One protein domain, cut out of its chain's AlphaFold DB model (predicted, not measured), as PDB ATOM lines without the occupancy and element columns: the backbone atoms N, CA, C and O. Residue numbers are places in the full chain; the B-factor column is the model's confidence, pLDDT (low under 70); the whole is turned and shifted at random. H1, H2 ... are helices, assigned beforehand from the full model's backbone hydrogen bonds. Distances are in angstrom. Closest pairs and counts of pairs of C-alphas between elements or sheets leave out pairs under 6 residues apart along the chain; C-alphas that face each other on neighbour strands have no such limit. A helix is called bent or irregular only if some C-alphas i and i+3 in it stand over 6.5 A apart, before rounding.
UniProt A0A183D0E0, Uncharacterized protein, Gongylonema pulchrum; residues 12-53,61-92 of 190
ATOM      1  N   ALA A  12     -45.938 -28.309  13.385       84.00
ATOM      2  CA  ALA A  12     -45.807 -28.353  11.925       84.00
ATOM      3  C   ALA A  12     -46.087 -26.980  11.276       84.00
ATOM      4  O   ALA A  12     -45.493 -26.620  10.255       84.00
ATOM      5  N   GLU A  13     -46.931 -26.168  11.917       83.69
ATOM      6  CA  GLU A  13     -47.172 -24.776  11.535       83.69
ATOM      7  C   GLU A  13     -45.938 -23.875  11.676       83.69
ATOM      8  O   GLU A  13     -45.642 -23.080  10.778       83.69
ATOM      9  N   GLN A  14     -45.178 -24.016  12.762       83.25
ATOM     10  CA  GLN A  14     -43.971 -23.229  13.004       83.25
ATOM     11  C   GLN A  14     -42.890 -23.566  11.970       83.25
ATOM     12  O   GLN A  14     -42.281 -22.662  11.394       83.25
ATOM     13  N   ALA A  15     -42.728 -24.849  11.626       86.62
ATOM     14  CA  ALA A  15     -41.831 -25.269  10.548       86.62
ATOM     15  C   ALA A  15     -42.204 -24.628   9.198       86.62
ATOM     16  O   ALA A  15     -41.334 -24.177   8.448       86.62
ATOM     17  N   LYS A  16     -43.504 -24.532   8.892       87.44
ATOM     18  CA  LYS A  16     -44.001 -23.903   7.658       87.44
ATOM     19  C   LYS A  16     -43.723 -22.397   7.625       87.44
ATOM     20  O   LYS A  16     -43.357 -21.871   6.572       87.44
ATOM     21  N   MET A  17     -43.871 -21.708   8.757       83.44
ATOM     22  CA  MET A  17     -43.544 -20.281   8.899       83.44
ATOM     23  C   MET A  17     -42.041 -20.027   8.717       83.44
ATOM     24  O   MET A  17     -41.662 -19.153   7.935       83.44
ATOM     25  N   HIS A  18     -41.189 -20.846   9.342       85.00
ATOM     26  CA  HIS A  18     -39.735 -20.755   9.184       85.00
ATOM     27  C   HIS A  18     -39.289 -20.970   7.735       85.00
ATOM     28  O   HIS A  18     -38.490 -20.186   7.228       85.00
ATOM     29  N   ARG A  19     -39.846 -21.963   7.027       87.81
ATOM     30  CA  ARG A  19     -39.520 -22.198   5.607       87.81
ATOM     31  C   ARG A  19     -39.848 -20.995   4.723       87.81
ATOM     32  O   ARG A  19     -39.051 -20.637   3.862       87.81
ATOM     33  N   LYS A  20     -40.993 -20.340   4.946       84.69
ATOM     34  CA  LYS A  20     -41.371 -19.124   4.203       84.69
ATOM     35  C   LYS A  20     -40.426 -17.958   4.492       84.69
ATOM     36  O   LYS A  20     -40.076 -17.223   3.574       84.69
ATOM     37  N   CYS A  21     -40.019 -17.797   5.751       82.69
ATOM     38  CA  CYS A  21     -39.059 -16.772   6.152       82.69
ATOM     39  C   CYS A  21     -37.690 -17.007   5.500       82.69
ATOM     40  O   CYS A  21     -37.157 -16.095   4.871       82.69
ATOM     41  N   LEU A  22     -37.182 -18.242   5.549       87.00
ATOM     42  CA  LEU A  22     -35.919 -18.624   4.920       87.00
ATOM     43  C   LEU A  22     -35.944 -18.380   3.405       87.00
ATOM     44  O   LEU A  22     -35.023 -17.781   2.864       87.00
ATOM     45  N   LEU A  23     -37.019 -18.788   2.724       86.38
ATOM     46  CA  LEU A  23     -37.151 -18.590   1.280       86.38
ATOM     47  C   LEU A  23     -37.182 -17.097   0.907       86.38
ATOM     48  O   LEU A  23     -36.561 -16.697  -0.073       86.38
ATOM     49  N   SER A  24     -37.866 -16.271   1.705       80.19
ATOM     50  CA  SER A  24     -37.891 -14.813   1.521       80.19
ATOM     51  C   SER A  24     -36.508 -14.191   1.735       80.19
ATOM     52  O   SER A  24     -36.111 -13.329   0.955       80.19
ATOM     53  N   LEU A  25     -35.747 -14.669   2.725       83.88
ATOM     54  CA  LEU A  25     -34.376 -14.221   2.977       83.88
ATOM     55  C   LEU A  25     -33.424 -14.610   1.836       83.88
ATOM     56  O   LEU A  25     -32.637 -13.783   1.384       83.88
ATOM     57  N   ILE A  26     -33.526 -15.842   1.330       87.69
ATOM     58  CA  ILE A  26     -32.741 -16.305   0.177       87.69
ATOM     59  C   ILE A  26     -33.070 -15.455  -1.054       87.69
ATOM     60  O   ILE A  26     -32.162 -14.940  -1.699       87.69
ATOM     61  N   ALA A  27     -34.354 -15.246  -1.354       83.44
ATOM     62  CA  ALA A  27     -34.777 -14.413  -2.478       83.44
ATOM     63  C   ALA A  27     -34.285 -12.961  -2.348       83.44
ATOM     64  O   ALA A  27     -33.881 -12.356  -3.342       83.44
ATOM     65  N   TYR A  28     -34.272 -12.418  -1.128       82.00
ATOM     66  CA  TYR A  28     -33.741 -11.084  -0.852       82.00
ATOM     67  C   TYR A  28     -32.241 -11.012  -1.139       82.00
ATOM     68  O   TYR A  28     -31.815 -10.158  -1.914       82.00
ATOM     69  N   ASN A  29     -31.460 -11.949  -0.598       84.50
ATOM     70  CA  ASN A  29     -30.016 -12.001  -0.826       84.50
ATOM     71  C   ASN A  29     -29.682 -12.191  -2.309       84.50
ATOM     72  O   ASN A  29     -28.821 -11.489  -2.828       84.50
ATOM     73  N   MET A  30     -30.398 -13.073  -3.014       87.25
ATOM     74  CA  MET A  30     -30.200 -13.274  -4.453       87.25
ATOM     75  C   MET A  30     -30.508 -12.003  -5.243       87.25
ATOM     76  O   MET A  30     -29.738 -11.634  -6.122       87.25
ATOM     77  N   THR A  31     -31.587 -11.290  -4.906       81.94
ATOM     78  CA  THR A  31     -31.891 -10.018  -5.576       81.94
ATOM     79  C   THR A  31     -30.838  -8.956  -5.272       81.94
ATOM     80  O   THR A  31     -30.448  -8.223  -6.172       81.94
ATOM     81  N   LEU A  32     -30.345  -8.888  -4.035       82.38
ATOM     82  CA  LEU A  32     -29.318  -7.928  -3.634       82.38
ATOM     83  C   LEU A  32     -27.986  -8.194  -4.347       82.38
ATOM     84  O   LEU A  32     -27.350  -7.258  -4.825       82.38
ATOM     85  N   VAL A  33     -27.605  -9.466  -4.494       85.94
ATOM     86  CA  VAL A  33     -26.447  -9.874  -5.299       85.94
ATOM     87  C   VAL A  33     -26.663  -9.520  -6.767       85.94
ATOM     88  O   VAL A  33     -25.797  -8.888  -7.356       85.94
ATOM     89  N   LEU A  34     -27.818  -9.847  -7.351       82.00
ATOM     90  CA  LEU A  34     -28.120  -9.524  -8.750       82.00
ATOM     91  C   LEU A  34     -28.153  -8.015  -9.023       82.00
ATOM     92  O   LEU A  34     -27.794  -7.599 -10.119       82.00
ATOM     93  N   LEU A  35     -28.562  -7.196  -8.049       80.69
ATOM     94  CA  LEU A  35     -28.564  -5.738  -8.188       80.69
ATOM     95  C   LEU A  35     -27.161  -5.140  -8.056       80.69
ATOM     96  O   LEU A  35     -26.825  -4.186  -8.752       80.69
ATOM     97  N   ASN A  36     -26.354  -5.686  -7.144       81.56
ATOM     98  CA  ASN A  36     -25.022  -5.164  -6.859       81.56
ATOM     99  C   ASN A  36     -23.976  -5.672  -7.855       81.56
ATOM    100  O   ASN A  36     -23.049  -4.935  -8.168       81.56
ATOM    101  N   MET A  37     -24.127  -6.884  -8.393       86.50
ATOM    102  CA  MET A  37     -23.143  -7.510  -9.280       86.50
ATOM    103  C   MET A  37     -22.833  -6.680 -10.542       86.50
ATOM    104  O   MET A  37     -21.650  -6.491 -10.812       86.50
ATOM    105  N   PRO A  38     -23.807  -6.077 -11.255       81.19
ATOM    106  CA  PRO A  38     -23.525  -5.175 -12.374       81.19
ATOM    107  C   PRO A  38     -22.715  -3.945 -11.959       81.19
ATOM    108  O   PRO A  38     -21.802  -3.540 -12.669       81.19
ATOM    109  N   ILE A  39     -23.017  -3.379 -10.785       80.94
ATOM    110  CA  ILE A  39     -22.322  -2.203 -10.246       80.94
ATOM    111  C   ILE A  39     -20.885  -2.573  -9.877       80.94
ATOM    112  O   ILE A  39     -19.954  -1.847 -10.213       80.94
ATOM    113  N   THR A  40     -20.688  -3.720  -9.223       84.25
ATOM    114  CA  THR A  40     -19.354  -4.200  -8.846       84.25
ATOM    115  C   THR A  40     -18.519  -4.540 -10.078       84.25
ATOM    116  O   THR A  40     -17.354  -4.152 -10.139       84.25
ATOM    117  N   ILE A  41     -19.103  -5.212 -11.077       85.38
ATOM    118  CA  ILE A  41     -18.431  -5.500 -12.353       85.38
ATOM    119  C   ILE A  41     -18.040  -4.204 -13.047       85.38
ATOM    120  O   ILE A  41     -16.895  -4.077 -13.465       85.38
ATOM    121  N   TYR A  42     -18.959  -3.244 -13.141       82.12
ATOM    122  CA  TYR A  42     -18.682  -1.963 -13.775       82.12
ATOM    123  C   TYR A  42     -17.531  -1.229 -13.089       82.12
ATOM    124  O   TYR A  42     -16.570  -0.848 -13.747       82.12
ATOM    125  N   PHE A  43     -17.589  -1.097 -11.763       81.44
ATOM    126  CA  PHE A  43     -16.536  -0.443 -10.993       81.44
ATOM    127  C   PHE A  43     -15.184  -1.152 -11.153       81.44
ATOM    128  O   PHE A  43     -14.152  -0.505 -11.302       81.44
ATOM    129  N   THR A  44     -15.186  -2.487 -11.192       86.62
ATOM    130  CA  THR A  44     -13.968  -3.282 -11.407       86.62
ATOM    131  C   THR A  44     -13.407  -3.082 -12.815       86.62
ATOM    132  O   THR A  44     -12.203  -2.900 -12.966       86.62
ATOM    133  N   LEU A  45     -14.262  -3.076 -13.844       83.12
ATOM    134  CA  LEU A  45     -13.860  -2.797 -15.226       83.12
ATOM    135  C   LEU A  45     -13.313  -1.378 -15.375       83.12
ATOM    136  O   LEU A  45     -12.297  -1.201 -16.036       83.12
ATOM    137  N   TYR A  46     -13.948  -0.394 -14.736       81.12
ATOM    138  CA  TYR A  46     -13.481   0.988 -14.715       81.12
ATOM    139  C   TYR A  46     -12.066   1.078 -14.137       81.12
ATOM    140  O   TYR A  46     -11.169   1.578 -14.808       81.12
ATOM    141  N   LEU A  47     -11.832   0.507 -12.948       85.31
ATOM    142  CA  LEU A  47     -10.503   0.496 -12.327       85.31
ATOM    143  C   LEU A  47      -9.460  -0.229 -13.186       85.31
ATOM    144  O   LEU A  47      -8.323   0.225 -13.284       85.31
ATOM    145  N   LEU A  48      -9.846  -1.341 -13.813       86.19
ATOM    146  CA  LEU A  48      -8.955  -2.115 -14.673       86.19
ATOM    147  C   LEU A  48      -8.571  -1.324 -15.930       86.19
ATOM    148  O   LEU A  48      -7.397  -1.288 -16.282       86.19
ATOM    149  N   ILE A  49      -9.523  -0.633 -16.560       81.19
ATOM    150  CA  ILE A  49      -9.257   0.255 -17.699       81.19
ATOM    151  C   ILE A  49      -8.346   1.410 -17.275       81.19
ATOM    152  O   ILE A  49      -7.317   1.620 -17.911       81.19
ATOM    153  N   SER A  50      -8.664   2.097 -16.173       80.88
ATOM    154  CA  SER A  50      -7.842   3.203 -15.665       80.88
ATOM    155  C   SER A  50      -6.419   2.764 -15.311       80.88
ATOM    156  O   SER A  50      -5.493   3.550 -15.453       80.88
ATOM    157  N   SER A  51      -6.220   1.508 -14.894       84.94
ATOM    158  CA  SER A  51      -4.878   0.960 -14.648       84.94
ATOM    159  C   SER A  51      -4.096   0.608 -15.921       84.94
ATOM    160  O   SER A  51      -2.880   0.465 -15.863       84.94
ATOM    161  N   VAL A  52      -4.774   0.442 -17.062       81.69
ATOM    162  CA  VAL A  52      -4.159   0.085 -18.356       81.69
ATOM    163  C   VAL A  52      -3.873   1.326 -19.208       81.69
ATOM    164  O   VAL A  52      -2.950   1.310 -20.021       81.69
ATOM    165  N   GLU A  53      -4.624   2.411 -19.011       70.44
ATOM    166  CA  GLU A  53      -4.507   3.671 -19.764       70.44
ATOM    167  C   GLU A  53      -3.148   4.380 -19.586       70.44
ATOM    168  O   GLU A  53      -2.795   5.249 -20.373       70.44
ATOM    169  N   PHE A  61     -11.942   2.436 -29.174       77.69
ATOM    170  CA  PHE A  61     -12.854   1.433 -28.623       77.69
ATOM    171  C   PHE A  61     -13.159   1.627 -27.125       77.69
ATOM    172  O   PHE A  61     -14.316   1.494 -26.729       77.69
ATOM    173  N   VAL A  62     -12.167   1.989 -26.299       79.75
ATOM    174  CA  VAL A  62     -12.368   2.218 -24.853       79.75
ATOM    175  C   VAL A  62     -13.254   3.444 -24.620       79.75
ATOM    176  O   VAL A  62     -14.205   3.375 -23.846       79.75
ATOM    177  N   ASN A  63     -13.030   4.522 -25.378       79.38
ATOM    178  CA  ASN A  63     -13.892   5.707 -25.355       79.38
ATOM    179  C   ASN A  63     -15.323   5.405 -25.824       79.38
ATOM    180  O   ASN A  63     -16.285   5.915 -25.252       79.38
ATOM    181  N   GLY A  64     -15.480   4.553 -26.843       82.81
ATOM    182  CA  GLY A  64     -16.796   4.094 -27.289       82.81
ATOM    183  C   GLY A  64     -17.545   3.316 -26.204       82.81
ATOM    184  O   GLY A  64     -18.733   3.552 -25.989       82.81
ATOM    185  N   LEU A  65     -16.845   2.433 -25.484       80.62
ATOM    186  CA  LEU A  65     -17.406   1.694 -24.353       80.62
ATOM    187  C   LEU A  65     -17.770   2.619 -23.189       80.62
ATOM    188  O   LEU A  65     -18.894   2.535 -22.699       80.62
ATOM    189  N   MET A  66     -16.882   3.527 -22.781       78.62
ATOM    190  CA  MET A  66     -17.173   4.472 -21.696       78.62
ATOM    191  C   MET A  66     -18.426   5.301 -21.995       78.62
ATOM    192  O   MET A  66     -19.319   5.345 -21.158       78.62
ATOM    193  N   ASN A  67     -18.577   5.827 -23.215       83.88
ATOM    194  CA  ASN A  67     -19.750   6.627 -23.597       83.88
ATOM    195  C   ASN A  67     -21.091   5.877 -23.524       83.88
ATOM    196  O   ASN A  67     -22.131   6.499 -23.313       83.88
ATOM    197  N   ILE A  68     -21.099   4.555 -23.716       82.44
ATOM    198  CA  ILE A  68     -22.327   3.753 -23.601       82.44
ATOM    199  C   ILE A  68     -22.614   3.416 -22.138       82.44
ATOM    200  O   ILE A  68     -23.775   3.372 -21.724       82.44
ATOM    201  N   VAL A  69     -21.572   3.159 -21.349       79.56
ATOM    202  CA  VAL A  69     -21.742   2.623 -20.000       79.56
ATOM    203  C   VAL A  69     -21.939   3.727 -18.953       79.56
ATOM    204  O   VAL A  69     -22.660   3.501 -17.979       79.56
ATOM    205  N   ASP A  70     -21.409   4.928 -19.178       81.81
ATOM    206  CA  ASP A  70     -21.582   6.089 -18.291       81.81
ATOM    207  C   ASP A  70     -23.057   6.411 -17.967       81.81
ATOM    208  O   ASP A  70     -23.429   6.412 -16.787       81.81
ATOM    209  N   PRO A  71     -23.964   6.574 -18.958       85.50
ATOM    210  CA  PRO A  71     -25.366   6.879 -18.668       85.50
ATOM    211  C   PRO A  71     -26.077   5.727 -17.946       85.50
ATOM    212  O   PRO A  71     -26.960   5.958 -17.115       85.50
ATOM    213  N   CYS A  72     -25.691   4.476 -18.221       79.00
ATOM    214  CA  CYS A  72     -26.223   3.318 -17.506       79.00
ATOM    215  C   CYS A  72     -25.790   3.316 -16.039       79.00
ATOM    216  O   CYS A  72     -26.610   3.018 -15.164       79.00
ATOM    217  N   CYS A  73     -24.535   3.663 -15.755       77.38
ATOM    218  CA  CYS A  73     -24.034   3.704 -14.391       77.38
ATOM    219  C   CYS A  73     -24.622   4.878 -13.601       77.38
ATOM    220  O   CYS A  73     -25.047   4.685 -12.460       77.38
ATOM    221  N   GLU A  74     -24.737   6.067 -14.201       82.56
ATOM    222  CA  GLU A  74     -25.389   7.207 -13.551       82.56
ATOM    223  C   GLU A  74     -26.857   6.884 -13.227       82.56
ATOM    224  O   GLU A  74     -27.330   7.131 -12.112       82.56
ATOM    225  N   PHE A  75     -27.568   6.245 -14.163       84.38
ATOM    226  CA  PHE A  75     -28.942   5.810 -13.938       84.38
ATOM    227  C   PHE A  75     -29.044   4.803 -12.788       84.38
ATOM    228  O   PHE A  75     -29.873   4.989 -11.890       84.38
ATOM    229  N   LEU A  76     -28.195   3.769 -12.790       81.31
ATOM    230  CA  LEU A  76     -28.139   2.757 -11.733       81.31
ATOM    231  C   LEU A  76     -27.820   3.387 -10.381       81.31
ATOM    232  O   LEU A  76     -28.546   3.133  -9.427       81.31
ATOM    233  N   SER A  77     -26.806   4.246 -10.298       79.94
ATOM    234  CA  SER A  77     -26.393   4.898  -9.053       79.94
ATOM    235  C   SER A  77     -27.505   5.792  -8.487       79.94
ATOM    236  O   SER A  77     -27.846   5.714  -7.305       79.94
ATOM    237  N   ARG A  78     -28.175   6.566  -9.352       87.25
ATOM    238  CA  ARG A  78     -29.266   7.468  -8.954       87.25
ATOM    239  C   ARG A  78     -30.526   6.730  -8.506       87.25
ATOM    240  O   ARG A  78     -31.220   7.192  -7.600       87.25
ATOM    241  N   HIS A  79     -30.832   5.592  -9.126       85.81
ATOM    242  CA  HIS A  79     -32.061   4.842  -8.860       85.81
ATOM    243  C   HIS A  79     -31.852   3.635  -7.943       85.81
ATOM    244  O   HIS A  79     -32.846   3.045  -7.517       85.81
ATOM    245  N   HIS A  80     -30.613   3.286  -7.580       80.25
ATOM    246  CA  HIS A  80     -30.297   2.119  -6.747       80.25
ATOM    247  C   HIS A  80     -31.104   2.113  -5.452       80.25
ATOM    248  O   HIS A  80     -31.774   1.127  -5.161       80.25
ATOM    249  N   GLY A  81     -31.158   3.241  -4.737       79.12
ATOM    250  CA  GLY A  81     -31.922   3.347  -3.490       79.12
ATOM    251  C   GLY A  81     -33.431   3.135  -3.675       79.12
ATOM    252  O   GLY A  81     -34.080   2.490  -2.845       79.12
ATOM    253  N   ILE A  82     -33.994   3.621  -4.786       85.94
ATOM    254  CA  ILE A  82     -35.418   3.454  -5.117       85.94
ATOM    255  C   ILE A  82     -35.700   1.998  -5.492       85.94
ATOM    256  O   ILE A  82     -36.650   1.403  -4.978       85.94
ATOM    257  N   ILE A  83     -34.861   1.411  -6.346       83.38
ATOM    258  CA  ILE A  83     -34.991   0.027  -6.807       83.38
ATOM    259  C   ILE A  83     -34.813  -0.937  -5.629       83.38
ATOM    260  O   ILE A  83     -35.647  -1.820  -5.440       83.38
ATOM    261  N   ALA A  84     -33.810  -0.728  -4.776       81.25
ATOM    262  CA  ALA A  84     -33.584  -1.518  -3.567       81.25
ATOM    263  C   ALA A  84     -34.777  -1.439  -2.601       81.25
ATOM    264  O   ALA A  84     -35.211  -2.457  -2.052       81.25
ATOM    265  N   SER A  85     -35.365  -0.251  -2.433       82.38
ATOM    266  CA  SER A  85     -36.569  -0.068  -1.612       82.38
ATOM    267  C   SER A  85     -37.776  -0.809  -2.201       82.38
ATOM    268  O   SER A  85     -38.478  -1.517  -1.477       82.38
ATOM    269  N   LEU A  86     -37.993  -0.712  -3.515       83.25
ATOM    270  CA  LEU A  86     -39.049  -1.434  -4.235       83.25
ATOM    271  C   LEU A  86     -38.891  -2.951  -4.106       83.25
ATOM    272  O   LEU A  86     -39.843  -3.638  -3.735       83.25
ATOM    273  N   VAL A  87     -37.685  -3.463  -4.341       81.25
ATOM    274  CA  VAL A  87     -37.346  -4.880  -4.171       81.25
ATOM    275  C   VAL A  87     -37.638  -5.333  -2.744       81.25
ATOM    276  O   VAL A  87     -38.298  -6.350  -2.550       81.25
ATOM    277  N   THR A  88     -37.225  -4.558  -1.742       80.19
ATOM    278  CA  THR A  88     -37.465  -4.888  -0.330       80.19
ATOM    279  C   THR A  88     -38.964  -4.983  -0.031       80.19
ATOM    280  O   THR A  88     -39.411  -5.942   0.601       80.19
ATOM    281  N   ILE A  89     -39.767  -4.043  -0.541       82.06
ATOM    282  CA  ILE A  89     -41.229  -4.045  -0.373       82.06
ATOM    283  C   ILE A  89     -41.876  -5.264  -1.051       82.06
ATOM    284  O   ILE A  89     -42.837  -5.823  -0.515       82.06
ATOM    285  N   ILE A  90     -41.373  -5.680  -2.216       78.19
ATOM    286  CA  ILE A  90     -41.924  -6.803  -2.989       78.19
ATOM    287  C   ILE A  90     -41.527  -8.155  -2.376       78.19
ATOM    288  O   ILE A  90     -42.381  -9.037  -2.237       78.19
ATOM    289  N   VAL A  91     -40.255  -8.321  -2.005       77.06
ATOM    290  CA  VAL A  91     -39.669  -9.606  -1.591       77.06
ATOM    291  C   VAL A  91     -39.977  -9.936  -0.133       77.06
ATOM    292  O   VAL A  91     -40.255 -11.098   0.191       77.06
ATOM    293  N   LEU A  92     -39.968  -8.946   0.766       76.50
ATOM    294  CA  LEU A  92     -40.248  -9.206   2.173       76.50
ATOM    295  C   LEU A  92     -41.759  -9.266   2.400       76.50
ATOM    296  O   LEU A  92     -42.463  -8.257   2.469       76.50
TER     297      LEU A  92
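Overview. This is residues 12 to 53 and 61 to 92 of the 190 residues of an uncharacterized protein of Gongylonema pulchrum (UniProt A0A183D0E0). A long, gently bent helix, H1, has a shorter, sharply bent helix, H2, folded back beside it, arm H2b opposite ways to H1a and arm H2a opposite ways to H1b, the whole a rod, while residues 12 to 20 of H1 stick out alone. The 74 printed residues, all helix in class, are extended: radius of gyration of the C-alphas 17.8 A, spans 61 by 22 by 14 A.

Along the chain. Find C-alpha 12 at (-45.807, -28.353, 11.925), where H1, residues 12 to 52, begins. By hydrogen bonds one helix, it is bent (C-alphas 35 and 38 are 6.6 A apart) into H1a, 12 to 35, 34.8 A, and H1b, 38 to 52, 20.9 A. H2, residues 61 to 91, also one helix by hydrogen bonds, is bent (C-alphas 78 and 81 are 7.3 A apart) into H2a, 61 to 78, 26.3 A, irregular with C-alphas 68 and 71 6.6 A apart, and H2b, 81 to 91, 15.2 A, which ends with C-alpha 91 at (-39.669, -9.606, -1.591).

Arrangement. H1a, with residues 24 to 32 alone, touches H2b at a shallow tilt of 25 degrees, opposite ways; the closest C-alphas, of Tyr 28 and Val 91, are 6.2 A apart. H1b, with residues 39 to 42 alone, only just touches residues 73 to 76 of H2a, with 3 pairs of C-alphas within 8 A; the closest, Ile 39 and Cys 73, are 7.4 A apart. Their tilt of 37 degrees is only just steep, opposite ways. Every O i to N i+4 pair is within hydrogen-bond range in H1a, H1b and H2b; in H2a, 12 of 14.

Size, cuts and confidence. The C-alphas of Ala 12 and Glu 53 are farthest apart, 61.1 A. Residues 54 to 60 are not printed; C-alphas 53 and 61 stand 12.4 A apart across this cut. No printed residue has a pLDDT under 70.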